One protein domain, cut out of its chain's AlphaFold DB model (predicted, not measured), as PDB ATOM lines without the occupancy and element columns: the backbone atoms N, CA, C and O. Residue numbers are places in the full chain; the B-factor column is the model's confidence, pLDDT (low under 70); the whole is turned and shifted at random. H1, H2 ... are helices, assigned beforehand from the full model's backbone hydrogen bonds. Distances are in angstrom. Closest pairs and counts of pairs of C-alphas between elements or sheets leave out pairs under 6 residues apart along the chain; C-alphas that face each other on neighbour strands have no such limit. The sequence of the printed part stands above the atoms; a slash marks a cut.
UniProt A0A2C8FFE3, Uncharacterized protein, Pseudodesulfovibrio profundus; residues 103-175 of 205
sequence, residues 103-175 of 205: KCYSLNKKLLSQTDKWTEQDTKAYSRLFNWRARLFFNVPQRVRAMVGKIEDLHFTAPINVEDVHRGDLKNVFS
ATOM      1  N   LYS A 103       9.543   7.424 -35.364       73.31
ATOM      2  CA  LYS A 103       8.608   6.339 -35.022       73.31
ATOM      3  C   LYS A 103       7.126   6.735 -35.084       73.31
ATOM      4  O   LYS A 103       6.263   5.880 -35.274       73.31
ATOM      5  N   CYS A 104       6.808   8.016 -34.898       76.25
ATOM      6  CA  CYS A 104       5.438   8.499 -35.065       76.25
ATOM      7  C   CYS A 104       5.033   8.425 -36.536       76.25
ATOM      8  O   CYS A 104       3.976   7.893 -36.862       76.25
ATOM      9  N   TYR A 105       5.926   8.866 -37.424       73.50
ATOM     10  CA  TYR A 105       5.708   8.805 -38.863       73.50
ATOM     11  C   TYR A 105       5.555   7.359 -39.351       73.50
ATOM     12  O   TYR A 105       4.615   7.065 -40.082       73.50
ATOM     13  N   SER A 106       6.391   6.429 -38.869       74.75
ATOM     14  CA  SER A 106       6.277   5.013 -39.244       74.75
ATOM     15  C   SER A 106       4.927   4.396 -38.854       74.75
ATOM     16  O   SER A 106       4.339   3.643 -39.626       74.75
ATOM     17  N   LEU A 107       4.417   4.713 -37.657       78.00
ATOM     18  CA  LEU A 107       3.113   4.219 -37.207       78.00
ATOM     19  C   LEU A 107       1.966   4.902 -37.959       78.00
ATOM     20  O   LEU A 107       1.036   4.218 -38.359       78.00
ATOM     21  N   ASN A 108       2.053   6.205 -38.228       77.62
ATOM     22  CA  ASN A 108       1.058   6.899 -39.050       77.62
ATOM     23  C   ASN A 108       0.985   6.322 -40.465       77.62
ATOM     24  O   ASN A 108      -0.106   6.078 -40.966       77.62
ATOM     25  N   LYS A 109       2.135   6.037 -41.087       75.06
ATOM     26  CA  LYS A 109       2.185   5.401 -42.407       75.06
ATOM     27  C   LYS A 109       1.561   4.008 -42.376       75.06
ATOM     28  O   LYS A 109       0.764   3.683 -43.253       75.06
ATOM     29  N   LYS A 110       1.858   3.206 -41.346       77.38
ATOM     30  CA  LYS A 110       1.217   1.897 -41.147       77.38
ATOM     31  C   LYS A 110      -0.301   2.031 -40.992       77.38
ATOM     32  O   LYS A 110      -1.024   1.250 -41.593       77.38
ATOM     33  N   LEU A 111      -0.772   3.029 -40.245       78.25
ATOM     34  CA  LEU A 111      -2.200   3.267 -40.030       78.25
ATOM     35  C   LEU A 111      -2.948   3.690 -41.302       78.25
ATOM     36  O   LEU A 111      -4.147   3.480 -41.378       78.25
ATOM     37  N   LEU A 112      -2.266   4.298 -42.275       74.31
ATOM     38  CA  LEU A 112      -2.881   4.723 -43.540       74.31
ATOM     39  C   LEU A 112      -2.790   3.682 -44.647       74.31
ATOM     40  O   LEU A 112      -3.661   3.631 -45.496       74.31
ATOM     41  N   SER A 113      -1.703   2.916 -44.693       73.50
ATOM     42  CA  SER A 113      -1.424   2.008 -45.815       73.50
ATOM     43  C   SER A 113      -1.699   0.542 -45.494       73.50
ATOM     44  O   SER A 113      -1.812  -0.276 -46.402       73.50
ATOM     45  N   GLN A 114      -1.724   0.184 -44.209       75.81
ATOM     46  CA  GLN A 114      -1.786  -1.195 -43.723       75.81
ATOM     47  C   GLN A 114      -2.623  -1.275 -42.440       75.81
ATOM     48  O   GLN A 114      -2.199  -1.871 -41.441       75.81
ATOM     49  N   THR A 115      -3.791  -0.628 -42.447       76.44
ATOM     50  CA  THR A 115      -4.735  -0.607 -41.318       76.44
ATOM     51  C   THR A 115      -5.163  -2.022 -40.926       76.44
ATOM     52  O   THR A 115      -5.234  -2.345 -39.748       76.44
ATOM     53  N   ASP A 116      -5.313  -2.910 -41.910       76.31
ATOM     54  CA  ASP A 116      -5.584  -4.346 -41.753       76.31
ATOM     55  C   ASP A 116      -4.528  -5.091 -40.912       76.31
ATOM     56  O   ASP A 116      -4.816  -6.106 -40.278       76.31
ATOM     57  N   LYS A 117      -3.289  -4.583 -40.884       82.56
ATOM     58  CA  LYS A 117      -2.165  -5.135 -40.109       82.56
ATOM     59  C   LYS A 117      -1.928  -4.382 -38.802       82.56
ATOM     60  O   LYS A 117      -0.880  -4.582 -38.166       82.56
ATOM     61  N   TRP A 118      -2.833  -3.488 -38.413       84.44
ATOM     62  CA  TRP A 118      -2.754  -2.784 -37.144       84.44
ATOM     63  C   TRP A 118      -3.055  -3.734 -35.985       84.44
ATOM     64  O   TRP A 118      -4.046  -4.456 -35.971       84.44
ATOM     65  N   THR A 119      -2.177  -3.757 -34.987       88.31
ATOM     66  CA  THR A 119      -2.301  -4.646 -33.828       88.31
ATOM     67  C   THR A 119      -2.454  -3.856 -32.533       88.31
ATOM     68  O   THR A 119      -2.052  -2.698 -32.424       88.31
ATOM     69  N   GLU A 120      -2.933  -4.507 -31.470       87.44
ATOM     70  CA  GLU A 120      -2.978  -3.891 -30.134       87.44
ATOM     71  C   GLU A 120      -1.575  -3.497 -29.620       87.44
ATOM     72  O   GLU A 120      -1.430  -2.593 -28.790       87.44
ATOM     73  N   GLN A 121      -0.509  -4.133 -30.124       86.81
ATOM     74  CA  GLN A 121       0.861  -3.704 -29.841       86.81
ATOM     75  C   GLN A 121       1.184  -2.355 -30.495       86.81
ATOM     76  O   GLN A 121       1.841  -1.525 -29.858       86.81
ATOM     77  N   ASP A 122       0.681  -2.100 -31.705       85.75
ATOM     78  CA  ASP A 122       0.822  -0.813 -32.392       85.75
ATOM     79  C   ASP A 122       0.039   0.281 -31.665       85.75
ATOM     80  O   ASP A 122       0.600   1.337 -31.382       85.75
ATOM     81  N   THR A 123      -1.191  -0.003 -31.220       87.31
ATOM     82  CA  THR A 123      -1.983   0.903 -30.365       87.31
ATOM     83  C   THR A 123      -1.204   1.314 -29.116       87.31
ATOM     84  O   THR A 123      -1.119   2.500 -28.778       87.31
ATOM     85  N   LYS A 124      -0.582   0.350 -28.422       87.62
ATOM     86  CA  LYS A 124       0.254   0.625 -27.243       87.62
ATOM     87  C   LYS A 124       1.500   1.431 -27.604       87.62
ATOM     88  O   LYS A 124       1.863   2.345 -26.862       87.62
ATOM     89  N   ALA A 125       2.166   1.102 -28.709       85.81
ATOM     90  CA  ALA A 125       3.349   1.819 -29.173       85.81
ATOM     91  C   ALA A 125       3.019   3.273 -29.534       85.81
ATOM     92  O   ALA A 125       3.729   4.172 -29.092       85.81
ATOM     93  N   TYR A 126       1.917   3.497 -30.247       86.12
ATOM     94  CA  TYR A 126       1.426   4.811 -30.642       86.12
ATOM     95  C   TYR A 126       1.021   5.644 -29.424       86.12
ATOM     96  O   TYR A 126       1.479   6.769 -29.246       86.12
ATOM     97  N   SER A 127       0.277   5.042 -28.490       86.19
ATOM     98  CA  SER A 127      -0.125   5.692 -27.236       86.19
ATOM     99  C   SER A 127       1.067   6.162 -26.399       86.19
ATOM    100  O   SER A 127       0.979   7.182 -25.722       86.19
ATOM    101  N   ARG A 128       2.201   5.444 -26.440       86.88
ATOM    102  CA  ARG A 128       3.437   5.814 -25.725       86.88
ATOM    103  C   ARG A 128       4.145   7.036 -26.309       86.88
ATOM    104  O   ARG A 128       4.925   7.647 -25.582       86.88
ATOM    105  N   LEU A 129       3.887   7.379 -27.571       83.44
ATOM    106  CA  LEU A 129       4.471   8.556 -28.222       83.44
ATOM    107  C   LEU A 129       3.820   9.863 -27.760       83.44
ATOM    108  O   LEU A 129       4.427  10.925 -27.880       83.44
ATOM    109  N   PHE A 130       2.616   9.797 -27.185       83.69
ATOM    110  CA  PHE A 130       1.986  10.959 -26.573       83.69
ATOM    111  C   PHE A 130       2.748  11.409 -25.326       83.69
ATOM    112  O   PHE A 130       3.385  10.620 -24.613       83.69
ATOM    113  N   ASN A 131       2.664  12.709 -25.040       83.62
ATOM    114  CA  ASN A 131       3.329  13.272 -23.875       83.62
ATOM    115  C   ASN A 131       2.859  12.571 -22.582       83.62
ATOM    116  O   ASN A 131       1.774  11.993 -22.494       83.62
ATOM    117  N   TRP A 132       3.709  12.579 -21.558       85.19
ATOM    118  CA  TRP A 132       3.416  11.865 -20.315       85.19
ATOM    119  C   TRP A 132       2.147  12.389 -19.621       85.19
ATOM    120  O   TRP A 132       1.393  11.590 -19.080       85.19
ATOM    121  N   ARG A 133       1.863  13.698 -19.707       87.12
ATOM    122  CA  ARG A 133       0.643  14.318 -19.160       87.12
ATOM    123  C   ARG A 133      -0.612  13.737 -19.794       87.12
ATOM    124  O   ARG A 133      -1.518  13.335 -19.076       87.12
ATOM    125  N   ALA A 134      -0.638  13.616 -21.119       85.25
ATOM    126  CA  ALA A 134      -1.750  13.003 -21.821       85.25
ATOM    127  C   ALA A 134      -1.943  11.564 -21.369       85.25
ATOM    128  O   ALA A 134      -3.062  11.168 -21.088       85.25
ATOM    129  N   ARG A 135      -0.847  10.810 -21.238       87.81
ATOM    130  CA  ARG A 135      -0.883   9.407 -20.808       87.81
ATOM    131  C   ARG A 135      -1.342   9.211 -19.362       87.81
ATOM    132  O   ARG A 135      -1.895   8.158 -19.071       87.81
ATOM    133  N   LEU A 136      -1.084  10.169 -18.472       86.25
ATOM    134  CA  LEU A 136      -1.495  10.090 -17.068       86.25
ATOM    135  C   LEU A 136      -2.928  10.574 -16.848       86.25
ATOM    136  O   LEU A 136      -3.682   9.929 -16.129       86.25
ATOM    137  N   PHE A 137      -3.290  11.712 -17.441       85.06
ATOM    138  CA  PHE A 137      -4.564  12.376 -17.161       85.06
ATOM    139  C   PHE A 137      -5.683  11.969 -18.115       85.06
ATOM    140  O   PHE A 137      -6.856  12.142 -17.793       85.06
ATOM    141  N   PHE A 138      -5.347  11.411 -19.279       85.62
ATOM    142  CA  PHE A 138      -6.322  11.024 -20.288       85.62
ATOM    143  C   PHE A 138      -6.103   9.573 -20.719       85.62
ATOM    144  O   PHE A 138      -4.979   9.085 -20.827       85.62
ATOM    145  N   ASN A 139      -7.194   8.858 -20.996       87.62
ATOM    146  CA  ASN A 139      -7.126   7.469 -21.449       87.62
ATOM    147  C   ASN A 139      -6.731   7.393 -22.935       87.62
ATOM    148  O   ASN A 139      -7.541   7.061 -23.803       87.62
ATOM    149  N   VAL A 140      -5.477   7.750 -23.228       86.88
ATOM    150  CA  VAL A 140      -4.912   7.783 -24.584       86.88
ATOM    151  C   VAL A 140      -5.095   6.448 -25.313       86.88
ATOM    152  O   VAL A 140      -5.554   6.498 -26.451       86.88
ATOM    153  N   PRO A 141      -4.844   5.265 -24.709       88.06
ATOM    154  CA  PRO A 141      -5.031   3.996 -25.412       88.06
ATOM    155  C   PRO A 141      -6.448   3.790 -25.940       88.06
ATOM    156  O   PRO A 141      -6.615   3.387 -27.088       88.06
ATOM    157  N   GLN A 142      -7.474   4.106 -25.146       88.25
ATOM    158  CA  GLN A 142      -8.862   4.001 -25.604       88.25
ATOM    159  C   GLN A 142      -9.167   4.982 -26.738       88.25
ATOM    160  O   GLN A 142      -9.814   4.604 -27.711       88.25
ATOM    161  N   ARG A 143      -8.665   6.219 -26.649       87.12
ATOM    162  CA  ARG A 143      -8.860   7.222 -27.706       87.12
ATOM    163  C   ARG A 143      -8.160   6.827 -29.006       87.12
ATOM    164  O   ARG A 143      -8.738   6.995 -30.071       87.12
ATOM    165  N   VAL A 144      -6.957   6.256 -28.917       86.81
ATOM    166  CA  VAL A 144      -6.241   5.724 -30.083       86.81
ATOM    167  C   VAL A 144      -7.027   4.575 -30.705       86.81
ATOM    168  O   VAL A 144      -7.207   4.590 -31.912       86.81
ATOM    169  N   ARG A 145      -7.571   3.633 -29.920       88.12
ATOM    170  CA  ARG A 145      -8.437   2.572 -30.474       88.12
ATOM    171  C   ARG A 145      -9.661   3.135 -31.188       88.12
ATOM    172  O   ARG A 145      -9.978   2.680 -32.276       88.12
ATOM    173  N   ALA A 146     -10.324   4.129 -30.599       86.50
ATOM    174  CA  ALA A 146     -11.481   4.765 -31.222       86.50
ATOM    175  C   ALA A 146     -11.110   5.464 -32.542       86.50
ATOM    176  O   ALA A 146     -11.847   5.371 -33.515       86.50
ATOM    177  N   MET A 147      -9.956   6.135 -32.588       85.31
ATOM    178  CA  MET A 147      -9.422   6.750 -33.806       85.31
ATOM    179  C   MET A 147      -9.098   5.700 -34.877       85.31
ATOM    180  O   MET A 147      -9.481   5.878 -36.025       85.31
ATOM    181  N   VAL A 148      -8.437   4.600 -34.502       84.88
ATOM    182  CA  VAL A 148      -8.132   3.487 -35.417       84.88
ATOM    183  C   VAL A 148      -9.423   2.889 -35.979       84.88
ATOM    184  O   VAL A 148      -9.529   2.770 -37.190       84.88
ATOM    185  N   GLY A 149     -10.432   2.629 -35.139       82.94
ATOM    186  CA  GLY A 149     -11.735   2.130 -35.596       82.94
ATOM    187  C   GLY A 149     -12.419   3.074 -36.591       82.94
ATOM    188  O   GLY A 149     -12.872   2.631 -37.638       82.94
ATOM    189  N   LYS A 150     -12.393   4.395 -36.343       80.56
ATOM    190  CA  LYS A 150     -12.889   5.386 -37.318       80.56
ATOM    191  C   LYS A 150     -12.137   5.306 -38.657       80.56
ATOM    192  O   LYS A 150     -12.744   5.477 -39.707       80.56
ATOM    193  N   ILE A 151     -10.823   5.082 -38.631       78.75
ATOM    194  CA  ILE A 151      -9.985   4.990 -39.841       78.75
ATOM    195  C   ILE A 151     -10.234   3.682 -40.598       78.75
ATOM    196  O   ILE A 151     -10.245   3.694 -41.830       78.75
ATOM    197  N   GLU A 152     -10.448   2.580 -39.880       78.44
ATOM    198  CA  GLU A 152     -10.866   1.296 -40.445       78.44
ATOM    199  C   GLU A 152     -12.216   1.444 -41.154       78.44
ATOM    200  O   GLU A 152     -12.311   1.138 -42.342       78.44
ATOM    201  N   ASP A 153     -13.224   2.010 -40.483       76.88
ATOM    202  CA  ASP A 153     -14.557   2.249 -41.053       76.88
ATOM    203  C   ASP A 153     -14.498   3.114 -42.324       76.88
ATOM    204  O   ASP A 153     -15.182   2.838 -43.318       76.88
ATOM    205  N   LEU A 154     -13.646   4.145 -42.324       73.25
ATOM    206  CA  LEU A 154     -13.412   4.987 -43.497       73.25
ATOM    207  C   LEU A 154     -12.764   4.202 -44.645       73.25
ATOM    208  O   LEU A 154     -13.232   4.307 -45.772       73.25
ATOM    209  N   HIS A 155     -11.757   3.368 -44.370       70.69
ATOM    210  CA  HIS A 155     -11.125   2.510 -45.381       70.69
ATOM    211  C   HIS A 155     -12.091   1.498 -46.007       70.69
ATOM    212  O   HIS A 155     -11.976   1.202 -47.195       70.69
ATOM    213  N   PHE A 156     -13.038   0.970 -45.226       68.81
ATOM    214  CA  PHE A 156     -14.058   0.051 -45.734       68.81
ATOM    215  C   PHE A 156     -15.114   0.746 -46.600       68.81
ATOM    216  O   PHE A 156     -15.665   0.121 -47.505       68.81
ATOM    217  N   THR A 157     -15.413   2.020 -46.333       66.88
ATOM    218  CA  THR A 157     -16.472   2.772 -47.030       66.88
ATOM    219  C   THR A 157     -15.968   3.520 -48.264       66.88
ATOM    220  O   THR A 157     -16.694   3.620 -49.252       66.88
ATOM    221  N   ALA A 158     -14.721   3.985 -48.251       61.06
ATOM    222  CA  ALA A 158     -14.013   4.506 -49.410       61.06
ATOM    223  C   ALA A 158     -12.526   4.152 -49.254       61.06
ATOM    224  O   ALA A 158     -11.910   4.617 -48.296       61.06
ATOM    225  N   PRO A 159     -11.918   3.350 -50.148       58.12
ATOM    226  CA  PRO A 159     -10.494   3.063 -50.058       58.12
ATOM    227  C   PRO A 159      -9.737   4.383 -50.187       58.12
ATOM    228  O   PRO A 159      -9.699   5.007 -51.247       58.12
ATOM    229  N   ILE A 160      -9.198   4.841 -49.063       59.59
ATOM    230  CA  ILE A 160      -8.447   6.079 -48.995       59.59
ATOM    231  C   ILE A 160      -7.122   5.829 -49.710       59.59
ATOM    232  O   ILE A 160      -6.251   5.130 -49.195       59.59
ATOM    233  N   ASN A 161      -6.952   6.411 -50.895       54.84
ATOM    234  CA  ASN A 161      -5.633   6.507 -51.497       54.84
ATOM    235  C   ASN A 161      -4.826   7.535 -50.702       54.84
ATOM    236  O   ASN A 161      -5.209   8.699 -50.595       54.84
ATOM    237  N   VAL A 162      -3.705   7.099 -50.128       53.34
ATOM    238  CA  VAL A 162      -2.821   7.925 -49.286       53.34
ATOM    239  C   VAL A 162      -2.307   9.165 -50.035       53.34
ATOM    240  O   VAL A 162      -2.020  10.182 -49.408       53.34
ATOM    241  N   GLU A 163      -2.252   9.099 -51.367       51.22
ATOM    242  CA  GLU A 163      -1.876  10.207 -52.256       51.22
ATOM    243  C   GLU A 163      -2.989  11.258 -52.427       51.22
ATOM    244  O   GLU A 163      -2.689  12.437 -52.618       51.22
ATOM    245  N   ASP A 164      -4.260  10.863 -52.291       48.31
ATOM    246  CA  ASP A 164      -5.423  11.725 -52.538       48.31
ATOM    247  C   ASP A 164      -5.885  12.485 -51.284       48.31
ATOM    248  O   ASP A 164      -6.573  13.510 -51.379       48.31
ATOM    249  N   VAL A 165      -5.482  12.038 -50.087       51.50
ATOM    250  CA  VAL A 165      -5.826  12.748 -48.850       51.50
ATOM    251  C   VAL A 165      -5.012  14.026 -48.750       51.50
ATOM    252  O   VAL A 165      -3.822  14.029 -48.426       51.50
ATOM    253  N   HIS A 166      -5.681  15.152 -48.972       47.78
ATOM    254  CA  HIS A 166      -5.099  16.461 -48.740       47.78
ATOM    255  C   HIS A 166      -4.557  16.533 -47.303       47.78
ATOM    256  O   HIS A 166      -5.222  16.132 -46.347       47.78
ATOM    257  N   ARG A 167      -3.348  17.090 -47.119       46.00
ATOM    258  CA  ARG A 167      -2.681  17.232 -45.801       46.00
ATOM    259  C   ARG A 167      -3.579  17.828 -44.699       46.00
ATOM    260  O   ARG A 167      -3.303  17.616 -43.518       46.00
ATOM    261  N   GLY A 168      -4.616  18.587 -45.070       45.25
ATOM    262  CA  GLY A 168      -5.621  19.140 -44.160       45.25
ATOM    263  C   GLY A 168      -6.546  18.092 -43.531       45.25
ATOM    264  O   GLY A 168      -6.803  18.170 -42.332       45.25
ATOM    265  N   ASP A 169      -6.964  17.077 -44.288       46.69
ATOM    266  CA  ASP A 169      -7.894  16.042 -43.820       46.69
ATOM    267  C   ASP A 169      -7.194  15.015 -42.929       46.69
ATOM    268  O   ASP A 169      -7.728  14.631 -41.889       46.69
ATOM    269  N   LEU A 170      -5.932  14.679 -43.226       50.56
ATOM    270  CA  LEU A 170      -5.107  13.837 -42.349       50.56
ATOM    271  C   LEU A 170      -4.989  14.437 -40.941       50.56
ATOM    272  O   LEU A 170      -5.046  13.717 -39.947       50.56
ATOM    273  N   LYS A 171      -4.880  15.765 -40.815       52.41
ATOM    274  CA  LYS A 171      -4.762  16.418 -39.504       52.41
ATOM    275  C   LYS A 171      -6.005  16.211 -38.631       52.41
ATOM    276  O   LYS A 171      -5.851  16.076 -37.422       52.41
ATOM    277  N   ASN A 172      -7.189  16.153 -39.242       52.19
ATOM    278  CA  ASN A 172      -8.458  15.896 -38.556       52.19
ATOM    279  C   ASN A 172      -8.668  14.400 -38.273       52.19
ATOM    280  O   ASN A 172      -9.224  14.037 -37.240       52.19
ATOM    281  N   VAL A 173      -8.179  13.525 -39.156       55.34
ATOM    282  CA  VAL A 173      -8.273  12.064 -39.000       55.34
ATOM    283  C   VAL A 173      -7.329  11.546 -37.905       55.34
ATOM    284  O   VAL A 173      -7.696  10.663 -37.133       55.34
ATOM    285  N   PHE A 174      -6.133  12.128 -37.782       60.28
ATOM    286  CA  PHE A 174      -5.146  11.765 -36.756       60.28
ATOM    287  C   PHE A 174      -5.255  12.567 -35.456       60.28
ATOM    288  O   PHE A 174      -4.535  12.282 -34.491       60.28
ATOM    289  N   SER A 175      -6.103  13.598 -35.405       65.12
ATOM    290  CA  SER A 175      -6.334  14.313 -34.158       65.12
ATOM    291  C   SER A 175      -7.217  13.469 -33.256       65.12
ATOM    292  O   SER A 175      -8.386  13.231 -33.549       65.12
TER     293      SER A 175
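Overview. This is residues 103 to 175 of the 205 residues of an uncharacterized protein of Pseudodesulfovibrio profundus (UniProt A0A2C8FFE3). What is the shape? Long helix H4 forms one side, and the helical hairpin of H1 and H2 packs on it through H2, with small H3 near one end and H5 folded back near H4. What makes it up? The printed part has 73 residues with five named helices, H1 to H5 in chain order, and no named strand: all helix, compact, radius of gyration of the C-alphas 12.3 A, spans 35 by 24 by 20 A.

Arrangement. What touches the longest helix? H2, residues 120 to 129, touches H4, residues 140 to 157, at its residues 140 to 145 alone; the closest C-alphas, Ser 127 and Pro 141, are 5.5 A apart, at a steep tilt of 59 degrees, opposite ways. H1, residues 103 to 113, forms a hairpin with H2, closest C-alphas Leu 107 and Tyr 126, 6.8 A. What else is near H4? H1, H3, residues 132 to 137, and H5, residues 167 to 173, are each close to H4 but not clearly touching it: the closest C-alphas are those of Leu 111 and Val 148, 7.5 A apart, for H1, those of Ala 134 and Val 140, 6.7 A apart, for H3, and those of Val 173 and Ile 151, 7.3 A apart, for H5; H3 and H5 are apart. Are the backbones regularly paired? Every O i to N i+4 pair is within hydrogen-bond range in H1, H3 and H4, 5 of 6 in H2 and 1 of 3 in H5, which has 3 of 4 O i to N i+3 pairs.

Along the chain. Where is H4? It runs 25.7 A from C-alpha 140 at (-4.912, 7.783, -24.584). Where are the others? H1 begins at C-alpha 103, (8.608, 6.339, -35.022), and spans 15.4 A; H2 spans 14.6 A, H3 8.6 A and H5 10.2 A.

Size, cuts and confidence. How large is it? The C-alphas farthest apart, of Leu 136 and Asp 164, are 35.7 A apart. Is it continuous and confident? The printed part has no cut and no long link; residues 156 to 175 are under pLDDT 70.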